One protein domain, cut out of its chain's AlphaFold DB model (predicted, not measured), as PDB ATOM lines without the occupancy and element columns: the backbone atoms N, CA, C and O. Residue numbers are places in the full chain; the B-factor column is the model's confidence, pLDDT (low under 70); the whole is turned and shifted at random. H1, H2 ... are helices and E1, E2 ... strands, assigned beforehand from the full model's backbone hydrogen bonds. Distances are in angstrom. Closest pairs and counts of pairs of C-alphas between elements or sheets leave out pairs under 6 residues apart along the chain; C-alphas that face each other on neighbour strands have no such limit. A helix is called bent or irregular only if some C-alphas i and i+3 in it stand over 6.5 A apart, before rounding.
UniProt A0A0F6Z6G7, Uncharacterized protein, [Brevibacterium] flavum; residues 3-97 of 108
ATOM      1  N   ASP A   3      -5.478  38.850 -17.362       88.62
ATOM      2  CA  ASP A   3      -4.884  37.747 -18.121       88.62
ATOM      3  C   ASP A   3      -3.743  37.121 -17.303       88.62
ATOM      4  O   ASP A   3      -2.808  37.823 -16.902       88.62
ATOM      5  N   LEU A   4      -3.803  35.807 -17.079       90.62
ATOM      6  CA  LEU A   4      -2.732  35.033 -16.448       90.62
ATOM      7  C   LEU A   4      -1.953  34.246 -17.506       90.62
ATOM      8  O   LEU A   4      -2.535  33.755 -18.475       90.62
ATOM      9  N   VAL A   5      -0.640  34.121 -17.323       90.12
ATOM     10  CA  VAL A   5       0.256  33.429 -18.257       90.12
ATOM     11  C   VAL A   5       1.195  32.463 -17.538       90.12
ATOM     12  O   VAL A   5       1.487  32.605 -16.349       90.12
ATOM     13  N   THR A   6       1.694  31.490 -18.299       90.62
ATOM     14  CA  THR A   6       2.892  30.726 -17.948       90.62
ATOM     15  C   THR A   6       4.119  31.551 -18.325       90.62
ATOM     16  O   THR A   6       4.208  32.019 -19.464       90.62
ATOM     17  N   ALA A   7       5.058  31.720 -17.399       90.06
ATOM     18  CA  ALA A   7       6.271  32.501 -17.605       90.06
ATOM     19  C   ALA A   7       7.530  31.718 -17.218       90.06
ATOM     20  O   ALA A   7       7.470  30.771 -16.442       90.06
ATOM     21  N   SER A   8       8.681  32.120 -17.748       90.31
ATOM     22  CA  SER A   8       9.985  31.648 -17.277       90.31
ATOM     23  C   SER A   8      10.586  32.638 -16.278       90.31
ATOM     24  O   SER A   8      10.514  33.850 -16.498       90.31
ATOM     25  N   VAL A   9      11.217  32.119 -15.226       87.88
ATOM     26  CA  VAL A   9      11.963  32.876 -14.212       87.88
ATOM     27  C   VAL A   9      13.412  32.395 -14.166       87.88
ATOM     28  O   VAL A   9      13.680  31.209 -14.371       87.88
ATOM     29  N   TYR A  10      14.352  33.307 -13.926       86.25
ATOM     30  CA  TYR A  10      15.751  32.940 -13.701       86.25
ATOM     31  C   TYR A  10      15.911  32.188 -12.388       86.25
ATOM     32  O   TYR A  10      15.249  32.515 -11.401       86.25
ATOM     33  N   ILE A  11      16.800  31.194 -12.372       82.19
ATOM     34  CA  ILE A  11      16.950  30.324 -11.209       82.19
ATOM     35  C   ILE A  11      17.388  31.080  -9.944       82.19
ATOM     36  O   ILE A  11      16.903  30.790  -8.853       82.19
ATOM     37  N   GLU A  12      18.210  32.121 -10.093       81.88
ATOM     38  CA  GLU A  12      18.618  33.021  -9.003       81.88
ATOM     39  C   GLU A  12      17.444  33.683  -8.271       81.88
ATOM     40  O   GLU A  12      17.534  33.965  -7.079       81.88
ATOM     41  N   ASN A  13      16.312  33.858  -8.953       84.56
ATOM     42  CA  ASN A  13      15.129  34.526  -8.427       84.56
ATOM     43  C   ASN A  13      14.070  33.547  -7.900       84.56
ATOM     44  O   ASN A  13      13.002  33.981  -7.471       84.56
ATOM     45  N   LEU A  14      14.330  32.235  -7.927       83.31
ATOM     46  CA  LEU A  14      13.332  31.227  -7.561       83.31
ATOM     47  C   LEU A  14      12.901  31.325  -6.087       83.31
ATOM     48  O   LEU A  14      11.739  31.090  -5.770       83.31
ATOM     49  N   HIS A  15      13.807  31.743  -5.201       84.31
ATOM     50  CA  HIS A  15      13.530  31.945  -3.774       84.31
ATOM     51  C   HIS A  15      12.461  33.022  -3.502       84.31
ATOM     52  O   HIS A  15      11.797  32.985  -2.470       84.31
ATOM     53  N   LEU A  16      12.241  33.956  -4.436       83.44
ATOM     54  CA  LEU A  16      11.200  34.990  -4.338       83.44
ATOM     55  C   LEU A  16       9.790  34.448  -4.631       83.44
ATOM     56  O   LEU A  16       8.820  35.201  -4.595       83.44
ATOM     57  N   PHE A  17       9.676  33.159  -4.957       77.88
ATOM     58  CA  PHE A  17       8.471  32.551  -5.513       77.88
ATOM     59  C   PHE A  17       7.936  31.361  -4.706       77.88
ATOM     60  O   PHE A  17       7.074  30.624  -5.188       77.88
ATOM     61  N   ILE A  18       8.404  31.176  -3.470       84.88
ATOM     62  CA  ILE A  18       7.856  30.165  -2.553       84.88
ATOM     63  C   ILE A  18       6.323  30.315  -2.457       84.88
ATOM     64  O   ILE A  18       5.795  31.429  -2.416       84.88
ATOM     65  N   GLY A  19       5.612  29.185  -2.477       82.69
ATOM     66  CA  GLY A  19       4.146  29.084  -2.458       82.69
ATOM     67  C   GLY A  19       3.500  28.906  -3.834       82.69
ATOM     68  O   GLY A  19       2.361  28.461  -3.938       82.69
ATOM     69  N   HIS A  20       4.217  29.180  -4.919       84.62
ATOM     70  CA  HIS A  20       3.649  29.071  -6.259       84.62
ATOM     71  C   HIS A  20       4.005  27.758  -6.953       84.62
ATOM     72  O   HIS A  20       4.845  27.000  -6.491       84.62
ATOM     73  N   ARG A  21       3.403  27.489  -8.115       88.06
ATOM     74  CA  ARG A  21       3.660  26.251  -8.859       88.06
ATOM     75  C   ARG A  21       4.781  26.386  -9.881       88.06
ATOM     76  O   ARG A  21       4.747  27.279 -10.732       88.06
ATOM     77  N   ILE A  22       5.705  25.431  -9.845       89.12
ATOM     78  CA  ILE A  22       6.822  25.310 -10.782       89.12
ATOM     79  C   ILE A  22       6.701  24.029 -11.607       89.12
ATOM     80  O   ILE A  22       6.234  23.006 -11.108       89.12
ATOM     81  N   TRP A  23       7.120  24.068 -12.874       89.62
ATOM     82  CA  TRP A  23       7.232  22.856 -13.688       89.62
ATOM     83  C   TRP A  23       8.492  22.087 -13.303       89.62
ATOM     84  O   TRP A  23       9.602  22.517 -13.625       89.62
ATOM     85  N   SER A  24       8.329  20.949 -12.636       87.44
ATOM     86  CA  SER A  24       9.458  20.126 -12.206       87.44
ATOM     87  C   SER A  24       9.086  18.646 -12.087       87.44
ATOM     88  O   SER A  24       7.932  18.265 -12.289       87.44
ATOM     89  N   LYS A  25      10.079  17.806 -11.783       87.12
ATOM     90  CA  LYS A  25       9.898  16.396 -11.432       87.12
ATOM     91  C   LYS A  25      10.782  16.011 -10.237       87.12
ATOM     92  O   LYS A  25      11.935  16.446 -10.206       87.12
ATOM     93  N   PRO A  26      10.304  15.169  -9.304       85.44
ATOM     94  CA  PRO A  26      11.152  14.548  -8.284       85.44
ATOM     95  C   PRO A  26      12.347  13.814  -8.910       85.44
ATOM     96  O   PRO A  26      12.188  13.094  -9.901       85.44
ATOM     97  N   GLU A  27      13.548  13.970  -8.343       81.38
ATOM     98  CA  GLU A  27      14.765  13.325  -8.873       81.38
ATOM     99  C   GLU A  27      14.689  11.799  -8.851       81.38
ATOM    100  O   GLU A  27      15.145  11.136  -9.783       81.38
ATOM    101  N   SER A  28      14.061  11.253  -7.811       80.56
ATOM    102  CA  SER A  28      13.877   9.819  -7.603       80.56
ATOM    103  C   SER A  28      12.817   9.191  -8.515       80.56
ATOM    104  O   SER A  28      12.642   7.972  -8.484       80.56
ATOM    105  N   MET A  29      12.108   9.982  -9.330       78.38
ATOM    106  CA  MET A  29      10.954   9.520 -10.103       78.38
ATOM    107  C   MET A  29      11.149   9.628 -11.629       78.38
ATOM    108  O   MET A  29      11.945  10.412 -12.158       78.38
ATOM    109  N   GLY A  30      10.418   8.775 -12.355       75.81
ATOM    110  CA  GLY A  30      10.482   8.655 -13.815       75.81
ATOM    111  C   GLY A  30       9.855   9.832 -14.574       75.81
ATOM    112  O   GLY A  30       9.292  10.753 -14.000       75.81
ATOM    113  N   HIS A  31       9.900   9.790 -15.908       72.94
ATOM    114  CA  HIS A  31       9.380  10.869 -16.768       72.94
ATOM    115  C   HIS A  31       7.857  11.091 -16.690       72.94
ATOM    116  O   HIS A  31       7.360  12.071 -17.231       72.94
ATOM    117  N   ALA A  32       7.097  10.208 -16.044       75.31
ATOM    118  CA  ALA A  32       5.651  10.376 -15.909       75.31
ATOM    119  C   ALA A  32       5.252  11.433 -14.858       75.31
ATOM    120  O   ALA A  32       4.106  11.863 -14.854       75.31
ATOM    121  N   THR A  33       6.174  11.872 -13.993       80.62
ATOM    122  CA  THR A  33       5.877  12.774 -12.862       80.62
ATOM    123  C   THR A  33       6.163  14.251 -13.145       80.62
ATOM    124  O   THR A  33       6.049  15.092 -12.250       80.62
ATOM    125  N   TYR A  34       6.514  14.597 -14.391       84.25
ATOM    126  CA  TYR A  34       6.627  15.997 -14.801       84.25
ATOM    127  C   TYR A  34       5.275  16.698 -14.687       84.25
ATOM    128  O   TYR A  34       4.272  16.241 -15.233       84.25
ATOM    129  N   GLY A  35       5.268  17.845 -14.022       88.44
ATOM    130  CA  GLY A  35       4.057  18.627 -13.846       88.44
ATOM    131  C   GLY A  35       4.306  19.922 -13.094       88.44
ATOM    132  O   GLY A  35       5.436  20.240 -12.727       88.44
ATOM    133  N   TYR A  36       3.225  20.671 -12.886       89.81
ATOM    134  CA  TYR A  36       3.235  21.884 -12.076       89.81
ATOM    135  C   TYR A  36       2.940  21.557 -10.617       89.81
ATOM    136  O   TYR A  36       1.783  21.317 -10.250       89.81
ATOM    137  N   HIS A  37       3.984  21.621  -9.799       90.62
ATOM    138  CA  HIS A  37       3.952  21.268  -8.383       90.62
ATOM    139  C   HIS A  37       4.187  22.509  -7.517       90.62
ATOM    140  O   HIS A  37       4.948  23.387  -7.941       90.62
ATOM    141  N   PRO A  38       3.535  22.632  -6.348       91.00
ATOM    142  CA  PRO A  38       3.809  23.716  -5.408       91.00
ATOM    143  C   PRO A  38       5.288  23.743  -5.015       91.00
ATOM    144  O   PRO A  38       5.837  22.722  -4.616       91.00
ATOM    145  N   LEU A  39       5.924  24.903  -5.140       90.00
ATOM    146  CA  LEU A  39       7.258  25.201  -4.642       90.00
ATOM    147  C   LEU A  39       7.145  25.520  -3.157       90.00
ATOM    148  O   LEU A  39       6.556  26.532  -2.776       90.00
ATOM    149  N   VAL A  40       7.719  24.657  -2.335       92.81
ATOM    150  CA  VAL A  40       7.646  24.744  -0.876       92.81
ATOM    151  C   VAL A  40       8.869  25.451  -0.313       92.81
ATOM    152  O   VAL A  40       8.746  26.244   0.614       92.81
ATOM    153  N   ASP A  41      10.041  25.184  -0.884       91.62
ATOM    154  CA  ASP A  41      11.298  25.764  -0.423       91.62
ATOM    155  C   ASP A  41      12.342  25.795  -1.546       91.62
ATOM    156  O   ASP A  41      12.178  25.175  -2.603       91.62
ATOM    157  N   VAL A  42      13.427  26.527  -1.323       90.19
ATOM    158  CA  VAL A  42      14.566  26.632  -2.229       90.19
ATOM    159  C   VAL A  42      15.845  26.408  -1.436       90.19
ATOM    160  O   VAL A  42      16.158  27.144  -0.504       90.19
ATOM    161  N   ILE A  43      16.627  25.415  -1.848       89.81
ATOM    162  CA  ILE A  43      17.893  25.071  -1.205       89.81
ATOM    163  C   ILE A  43      19.020  25.704  -2.010       89.81
ATOM    164  O   ILE A  43      19.127  25.499  -3.220       89.81
ATOM    165  N   THR A  44      19.877  26.461  -1.331       87.69
ATOM    166  CA  THR A  44      21.069  27.061  -1.932       87.69
ATOM    167  C   THR A  44      22.305  26.317  -1.443       87.69
ATOM    168  O   THR A  44      22.563  26.261  -0.244       87.69
ATOM    169  N   GLU A  45      23.062  25.739  -2.371       85.69
ATOM    170  CA  GLU A  45      24.278  24.973  -2.101       85.69
ATOM    171  C   GLU A  45      25.501  25.721  -2.636       85.69
ATOM    172  O   GLU A  45      25.544  26.113  -3.808       85.69
ATOM    173  N   GLU A  46      26.529  25.869  -1.803       86.25
ATOM    174  CA  GLU A  46      27.855  26.264  -2.272       86.25
ATOM    175  C   GLU A  46      28.523  25.070  -2.962       86.25
ATOM    176  O   GLU A  46      28.652  23.987  -2.392       86.25
ATOM    177  N   THR A  47      28.942  25.248  -4.212       81.56
ATOM    178  CA  THR A  47      29.461  24.145  -5.042       81.56
ATOM    179  C   THR A  47      30.986  24.042  -5.015       81.56
ATOM    180  O   THR A  47      31.542  23.056  -5.497       81.56
ATOM    181  N   GLY A  48      31.670  25.079  -4.521       78.88
ATOM    182  CA  GLY A  48      33.124  25.228  -4.622       78.88
ATOM    183  C   GLY A  48      33.648  25.466  -6.050       78.88
ATOM    184  O   GLY A  48      34.860  25.578  -6.235       78.88
ATOM    185  N   ASP A  49      32.774  25.557  -7.060       84.19
ATOM    186  CA  ASP A  49      33.152  25.825  -8.448       84.19
ATOM    187  C   ASP A  49      33.450  27.319  -8.652       84.19
ATOM    188  O   ASP A  49      32.686  28.191  -8.239       84.19
ATOM    189  N   ARG A  50      34.569  27.638  -9.314       82.19
ATOM    190  CA  ARG A  50      34.991  29.032  -9.542       82.19
ATOM    191  C   ARG A  50      34.026  29.812 -10.443       82.19
ATOM    192  O   ARG A  50      33.956  31.035 -10.336       82.19
ATOM    193  N   TYR A  51      33.352  29.133 -11.362       73.94
ATOM    194  CA  TYR A  51      32.462  29.730 -12.354       73.94
ATOM    195  C   TYR A  51      30.998  29.684 -11.917       73.94
ATOM    196  O   TYR A  51      30.250  30.611 -12.218       73.94
ATOM    197  N   TYR A  52      30.601  28.648 -11.177       74.75
ATOM    198  CA  TYR A  52      29.237  28.459 -10.687       74.75
ATOM    199  C   TYR A  52      29.217  28.208  -9.177       74.75
ATOM    200  O   TYR A  52      28.816  27.122  -8.757       74.75
ATOM    201  N   PRO A  53      29.630  29.187  -8.351       77.25
ATOM    202  CA  PRO A  53      29.862  28.989  -6.916       77.25
ATOM    203  C   PRO A  53      28.600  28.626  -6.134       77.25
ATOM    204  O   PRO A  53      28.693  28.086  -5.035       77.25
ATOM    205  N   ILE A  54      27.427  28.911  -6.701       80.00
ATOM    206  CA  ILE A  54      26.132  28.694  -6.075       80.00
ATOM    207  C   ILE A  54      25.272  27.839  -7.003       80.00
ATOM    208  O   ILE A  54      25.108  28.148  -8.186       80.00
ATOM    209  N   ARG A  55      24.696  26.777  -6.447       83.12
ATOM    210  CA  ARG A  55      23.632  25.983  -7.060       83.12
ATOM    211  C   ARG A  55      22.355  26.200  -6.271       83.12
ATOM    212  O   ARG A  55      22.368  26.212  -5.049       83.12
ATOM    213  N   ILE A  56      21.252  26.342  -6.986       86.56
ATOM    214  CA  ILE A  56      19.929  26.495  -6.395       86.56
ATOM    215  C   ILE A  56      19.107  25.272  -6.800       86.56
ATOM    216  O   ILE A  56      18.993  24.958  -7.986       86.56
ATOM    217  N   LYS A  57      18.561  24.571  -5.811       89.00
ATOM    218  CA  LYS A  57      17.601  23.474  -5.962       89.00
ATOM    219  C   LYS A  57      16.236  23.929  -5.461       89.00
ATOM    220  O   LYS A  57      16.143  24.845  -4.648       89.00
ATOM    221  N   ALA A  58      15.181  23.275  -5.926       90.62
ATOM    222  CA  ALA A  58      13.835  23.500  -5.414       90.62
ATOM    223  C   ALA A  58      13.370  22.312  -4.572       90.62
ATOM    224  O   ALA A  58      13.788  21.179  -4.802       90.62
ATOM    225  N   VAL A  59      12.469  22.580  -3.635       92.56
ATOM    226  CA  VAL A  59      11.678  21.574  -2.928       92.56
ATOM    227  C   VAL A  59      10.232  21.749  -3.355       92.56
ATOM    228  O   VAL A  59       9.676  22.838  -3.219       92.56
ATOM    229  N   ILE A  60       9.625  20.693  -3.886       92.69
ATOM    230  CA  ILE A  60       8.229  20.705  -4.329       92.69
ATOM    231  C   ILE A  60       7.361  19.782  -3.480       92.69
ATOM    232  O   ILE A  60       7.852  18.782  -2.962       92.69
ATOM    233  N   GLU A  61       6.069  20.087  -3.395       92.69
ATOM    234  CA  GLU A  61       5.070  19.174  -2.843       92.69
ATOM    235  C   GLU A  61       4.501  18.284  -3.955       92.69
ATOM    236  O   GLU A  61       3.959  18.775  -4.947       92.69
ATOM    237  N   TYR A  62       4.605  16.970  -3.793       90.19
ATOM    238  CA  TYR A  62       4.010  15.983  -4.687       90.19
ATOM    239  C   TYR A  62       3.310  14.915  -3.852       90.19
ATOM    240  O   TYR A  62       3.910  14.352  -2.948       90.19
ATOM    241  N   GLU A  63       2.025  14.663  -4.124       89.88
ATOM    242  CA  GLU A  63       1.210  13.672  -3.390       89.88
ATOM    243  C   GLU A  63       1.232  13.835  -1.849       89.88
ATOM    244  O   GLU A  63       0.996  12.883  -1.112       89.88
ATOM    245  N   GLY A  64       1.451  15.061  -1.355       89.44
ATOM    246  CA  GLY A  64       1.531  15.373   0.078       89.44
ATOM    247  C   GLY A  64       2.915  15.162   0.705       89.44
ATOM    248  O   GLY A  64       3.061  15.326   1.914       89.44
ATOM    249  N   GLU A  65       3.926  14.827  -0.097       91.19
ATOM    250  CA  GLU A  65       5.318  14.673   0.324       91.19
ATOM    251  C   GLU A  65       6.213  15.767  -0.278       91.19
ATOM    252  O   GLU A  65       5.945  16.309  -1.353       91.19
ATOM    253  N   HIS A  66       7.296  16.110   0.427       92.44
ATOM    254  CA  HIS A  66       8.280  17.090  -0.035       92.44
ATOM    255  C   HIS A  66       9.429  16.397  -0.768       92.44
ATOM    256  O   HIS A  66      10.071  15.498  -0.223       92.44
ATOM    257  N   HIS A  67       9.732  16.858  -1.981       91.94
ATOM    258  CA  HIS A  67      10.784  16.291  -2.818       91.94
ATOM    259  C   HIS A  67      11.757  17.351  -3.317       91.94
ATOM    260  O   HIS A  67      11.350  18.385  -3.847       91.94
ATOM    261  N   GLU A  68      13.049  17.043  -3.229       91.31
ATOM    262  CA  GLU A  68      14.101  17.836  -3.856       91.31
ATOM    263  C   GLU A  68      14.139  17.613  -5.369       91.31
ATOM    264  O   GLU A  68      14.018  16.486  -5.869       91.31
ATOM    265  N   VAL A  69      14.309  18.716  -6.098       89.06
ATOM    266  CA  VAL A  69      14.385  18.728  -7.554       89.06
ATOM    267  C   VAL A  69      15.498  19.643  -8.050       89.06
ATOM    268  O   VAL A  69      15.551  20.840  -7.746       89.06
ATOM    269  N   ASN A  70      16.360  19.086  -8.898       83.38
ATOM    270  CA  ASN A  70      17.263  19.867  -9.730       83.38
ATOM    271  C   ASN A  70      16.460  20.743 -10.694       83.38
ATOM    272  O   ASN A  70      15.639  20.260 -11.477       83.38
ATOM    273  N   THR A  71      16.744  22.038 -10.674       74.19
ATOM    274  CA  THR A  71      16.117  23.008 -11.568       74.19
ATOM    275  C   THR A  71      17.119  23.456 -12.638       74.19
ATOM    276  O   THR A  71      18.308  23.615 -12.354       74.19
ATOM    277  N   PRO A  72      16.685  23.619 -13.901       72.38
ATOM    278  CA  PRO A  72      17.533  24.210 -14.930       72.38
ATOM    279  C   PRO A  72      17.808  25.693 -14.628       72.38
ATOM    280  O   PRO A  72      17.184  26.291 -13.757       72.38
ATOM    281  N   GLN A  73      18.702  26.324 -15.402       69.31
ATOM    282  CA  GLN A  73      19.053  27.752 -15.257       69.31
ATOM    283  C   GLN A  73      17.850  28.715 -15.337       69.31
ATOM    284  O   GLN A  73      17.931  29.861 -14.895       69.31
ATOM    285  N   ALA A  74      16.729  28.256 -15.892       74.88
ATOM    286  CA  ALA A  74      15.448  28.937 -15.822       74.88
ATOM    287  C   ALA A  74      14.348  27.930 -15.478       74.88
ATOM    288  O   ALA A  74      14.354  26.807 -15.982       74.88
ATOM    289  N   CYS A  75      13.389  28.346 -14.656       83.94
ATOM    290  CA  CYS A  75      12.242  27.537 -14.267       83.94
ATOM    291  C   CYS A  75      10.958  28.091 -14.893       83.94
ATOM    292  O   CYS A  75      10.827  29.299 -15.098       83.94
ATOM    293  N   THR A  76      10.006  27.215 -15.206       88.69
ATOM    294  CA  THR A  76       8.699  27.611 -15.740       88.69
ATOM    295  C   THR A  76       7.681  27.682 -14.612       88.69
ATOM    296  O   THR A  76       7.537  26.732 -13.845       88.69
ATOM    297  N   VAL A  77       6.952  28.791 -14.548       86.06
ATOM    298  CA  VAL A  77       6.003  29.136 -13.490       86.06
ATOM    299  C   VAL A  77       4.628  29.479 -14.062       86.06
ATOM    300  O   VAL A  77       4.526  29.949 -15.196       86.06
ATOM    301  N   GLN A  78       3.563  29.251 -13.290       86.50
ATOM    302  CA  GLN A  78       2.178  29.534 -13.701       86.50
ATOM    303  C   GLN A  78       1.524  30.657 -12.899       86.50
ATOM    304  O   GLN A  78       2.002  31.043 -11.837       86.50
ATOM    305  N   ASN A  79       0.378  31.121 -13.406       86.62
ATOM    306  CA  ASN A  79      -0.521  32.075 -12.753       86.62
ATOM    307  C   ASN A  79       0.082  33.469 -12.534       86.62
ATOM    308  O   ASN A  79      -0.318  34.185 -11.619       86.62
ATOM    309  N   ILE A  80       0.999  33.887 -13.411       86.94
ATOM    310  CA  ILE A  80       1.575  35.232 -13.366       86.94
ATOM    311  C   ILE A  80       0.686  36.194 -14.143       86.94
ATOM    312  O   ILE A  80       0.242  35.877 -15.249       86.94
ATOM    313  N   LYS A  81       0.441  37.386 -13.595       87.94
ATOM    314  CA  LYS A  81      -0.296  38.420 -14.322       87.94
ATOM    315  C   LYS A  81       0.520  38.880 -15.526       87.94
ATOM    316  O   LYS A  81       1.695  39.218 -15.416       87.94
ATOM    317  N   LYS A  82      -0.117  38.899 -16.693       90.31
ATOM    318  CA  LYS A  82       0.527  39.197 -17.978       90.31
ATOM    319  C   LYS A  82       1.191  40.578 -18.034       90.31
ATOM    320  O   LYS A  82       2.187  40.732 -18.728       90.31
ATOM    321  N   ASP A  83       0.657  41.558 -17.309       90.56
ATOM    322  CA  ASP A  83       1.194  42.922 -17.191       90.56
ATOM    323  C   ASP A  83       2.477  43.010 -16.349       90.56
ATOM    324  O   ASP A  83       3.225  43.976 -16.471       90.56
ATOM    325  N   GLN A  84       2.767  41.989 -15.539       87.50
ATOM    326  CA  GLN A  84       4.025  41.861 -14.802       87.50
ATOM    327  C   GLN A  84       5.124  41.190 -15.642       87.50
ATOM    328  O   GLN A  84       6.283  41.160 -15.228       87.50
ATOM    329  N   CYS A  85       4.791  40.649 -16.816       90.31
ATOM    330  CA  CYS A  85       5.706  39.884 -17.654       90.31
ATOM    331  C   CYS A  85       6.280  40.713 -18.809       90.31
ATOM    332  O   CYS A  85       5.600  41.515 -19.444       90.31
ATOM    333  N   THR A  86       7.527  40.420 -19.170       92.31
ATOM    334  CA  THR A  86       8.119  40.829 -20.447       92.31
ATOM    335  C   THR A  86       7.830  39.759 -21.493       92.31
ATOM    336  O   THR A  86       8.144  38.588 -21.278       92.31
ATOM    337  N   SER A  87       7.244  40.128 -22.632       92.00
ATOM    338  CA  SER A  87       7.060  39.181 -23.736       92.00
ATOM    339  C   SER A  87       8.252  39.161 -24.681       92.00
ATOM    340  O   SER A  87       8.788  40.215 -25.012       92.00
ATOM    341  N   SER A  88       8.584  37.980 -25.188       87.44
ATOM    342  CA  SER A  88       9.515  37.790 -26.298       87.44
ATOM    343  C   SER A  88       8.885  36.863 -27.322       87.44
ATOM    344  O   SER A  88       8.267  35.867 -26.952       87.44
ATOM    345  N   ASP A  89       9.084  37.151 -28.601       88.75
ATOM    346  CA  ASP A  89       8.731  36.218 -29.664       88.75
ATOM    347  C   ASP A  89       9.948  35.348 -29.983       88.75
ATOM    348  O   ASP A  89      11.057  35.850 -30.171       88.75
ATOM    349  N   TYR A  90       9.754  34.034 -29.990       80.31
ATOM    350  CA  TYR A  90      10.782  33.058 -30.336       80.31
ATOM    351  C   TYR A  90      10.146  31.958 -31.178       80.31
ATOM    352  O   TYR A  90       9.183  31.323 -30.746       80.31
ATOM    353  N   ASP A  91      10.669  31.765 -32.390       85.62
ATOM    354  CA  ASP A  91      10.166  30.780 -33.357       85.62
ATOM    355  C   ASP A  91       8.650  30.915 -33.635       85.62
ATOM    356  O   ASP A  91       7.880  29.957 -33.593       85.62
ATOM    357  N   GLY A  92       8.181  32.158 -33.810       86.38
ATOM    358  CA  GLY A  92       6.766  32.464 -34.062       86.38
ATOM    359  C   GLY A  92       5.825  32.232 -32.871       86.38
ATOM    360  O   GLY A  92       4.615  32.406 -33.009       86.38
ATOM    361  N   LYS A  93       6.352  31.860 -31.698       86.50
ATOM    362  CA  LYS A  93       5.587  31.691 -30.459       86.50
ATOM    363  C   LYS A  93       5.903  32.809 -29.478       86.50
ATOM    364  O   LYS A  93       7.061  33.187 -29.301       86.50
ATOM    365  N   LYS A  94       4.864  33.288 -28.796       87.62
ATOM    366  CA  LYS A  94       4.995  34.301 -27.752       87.62
ATOM    367  C   LYS A  94       5.331  33.642 -26.421       87.62
ATOM    368  O   LYS A  94       4.554  32.838 -25.910       87.62
ATOM    369  N   TRP A  95       6.470  34.016 -25.857       89.06
ATOM    370  CA  TRP A  95       6.947  33.588 -24.550       89.06
ATOM    371  C   TRP A  95       6.870  34.738 -23.562       89.06
ATOM    372  O   TRP A  95       7.017  35.905 -23.930       89.06
ATOM    373  N   TRP A  96       6.665  34.400 -22.297       92.12
ATOM    374  CA  TRP A  96       6.621  35.366 -21.211       92.12
ATOM    375  C   TRP A  96       7.784  35.094 -20.274       92.12
ATOM    376  O   TRP A  96       7.994  33.968 -19.831       92.12
ATOM    377  N   ARG A  97       8.554  36.130 -19.977       91.25
ATOM    378  CA  ARG A  97       9.547  36.125 -18.913       91.25
ATOM    379  C   ARG A  97       9.026  36.991 -17.790       91.25
ATOM    380  O   ARG A  97       8.559  38.103 -18.030       91.25
TER     381      ARG A  97
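AT A GLANCE: This is residues 3 to 97 of the 108 residues of an uncharacterized protein of [Brevibacterium] flavum (UniProt A0A0F6Z6G7). A strongly twisted sheet of four strands, E2 to E5, is partly face to face with a ribbon of two, E1 and E6; the hairpin E7 and E8 packs on E1 and sticks out with residues 89 to 94. The short helix H1 covers part of the larger sheet. The 95 printed residues, mostly strand, run E1, H1, E2 to E8; the sheets E2 - E3 - E4 - E5, E1 - E6 and E7 - E8 are antiparallel. The whole is compact, with a radius of gyration of the C-alphas of 14.2 A and spans of 37 by 36 by 24 A.

IN THESE COORDINATES: E1, residues 4 to 10, begins at C-alpha 4 (-2.732, 35.033, -16.448) and spans 18.8 A. H1, residues 11 to 17, is irregular, with C-alphas 12 and 15 7.4 A apart. E2 holds residues 21 to 24; E3, 35 to 46, spans 27.5 A and bends by 84 degrees at residue 38. E4, 54 to 62, spans 25.6 A; E5 is 65 to 70; E6, 74 to 81, bends by 76 degrees at residue 78. E7 is 85 to 90; E8, 93 to 97, ends at C-alpha 97 (9.547, 36.125, -18.913).

HOW THE PARTS SIT: E2 to E5 form a meander, each strand the antiparallel neighbour of the one before, with N 22 and O 37, N 43 and O 57, and N 60 and O 67 each 2.9 A apart. H1 is on this sheet at a height of 7.3 A; 0 of its 3 O i to N i+4 pairs and 3 of 4 O i to N i+3 pairs are within hydrogen-bond range. E1 and E6, with N 7 and O 77 2.9 A apart, make a sandwich with that sheet, two sheets face to face, planes 42 degrees apart; the closest C-alphas of E2 and E6, Ile 22 and Val 77, are 4.8 A apart. In the hairpin E7 and E8, N 88 and O 95 are 2.9 A apart; the closest C-alphas of E1 and E8, Ala 7 and Trp 96, are 4.6 A apart.

THE WHOLE: The C-alphas farthest apart, Asp 3 and Gly 48, are 42.2 A apart. The printed part has no cut and no long link; residue 73 alone is under pLDDT 70.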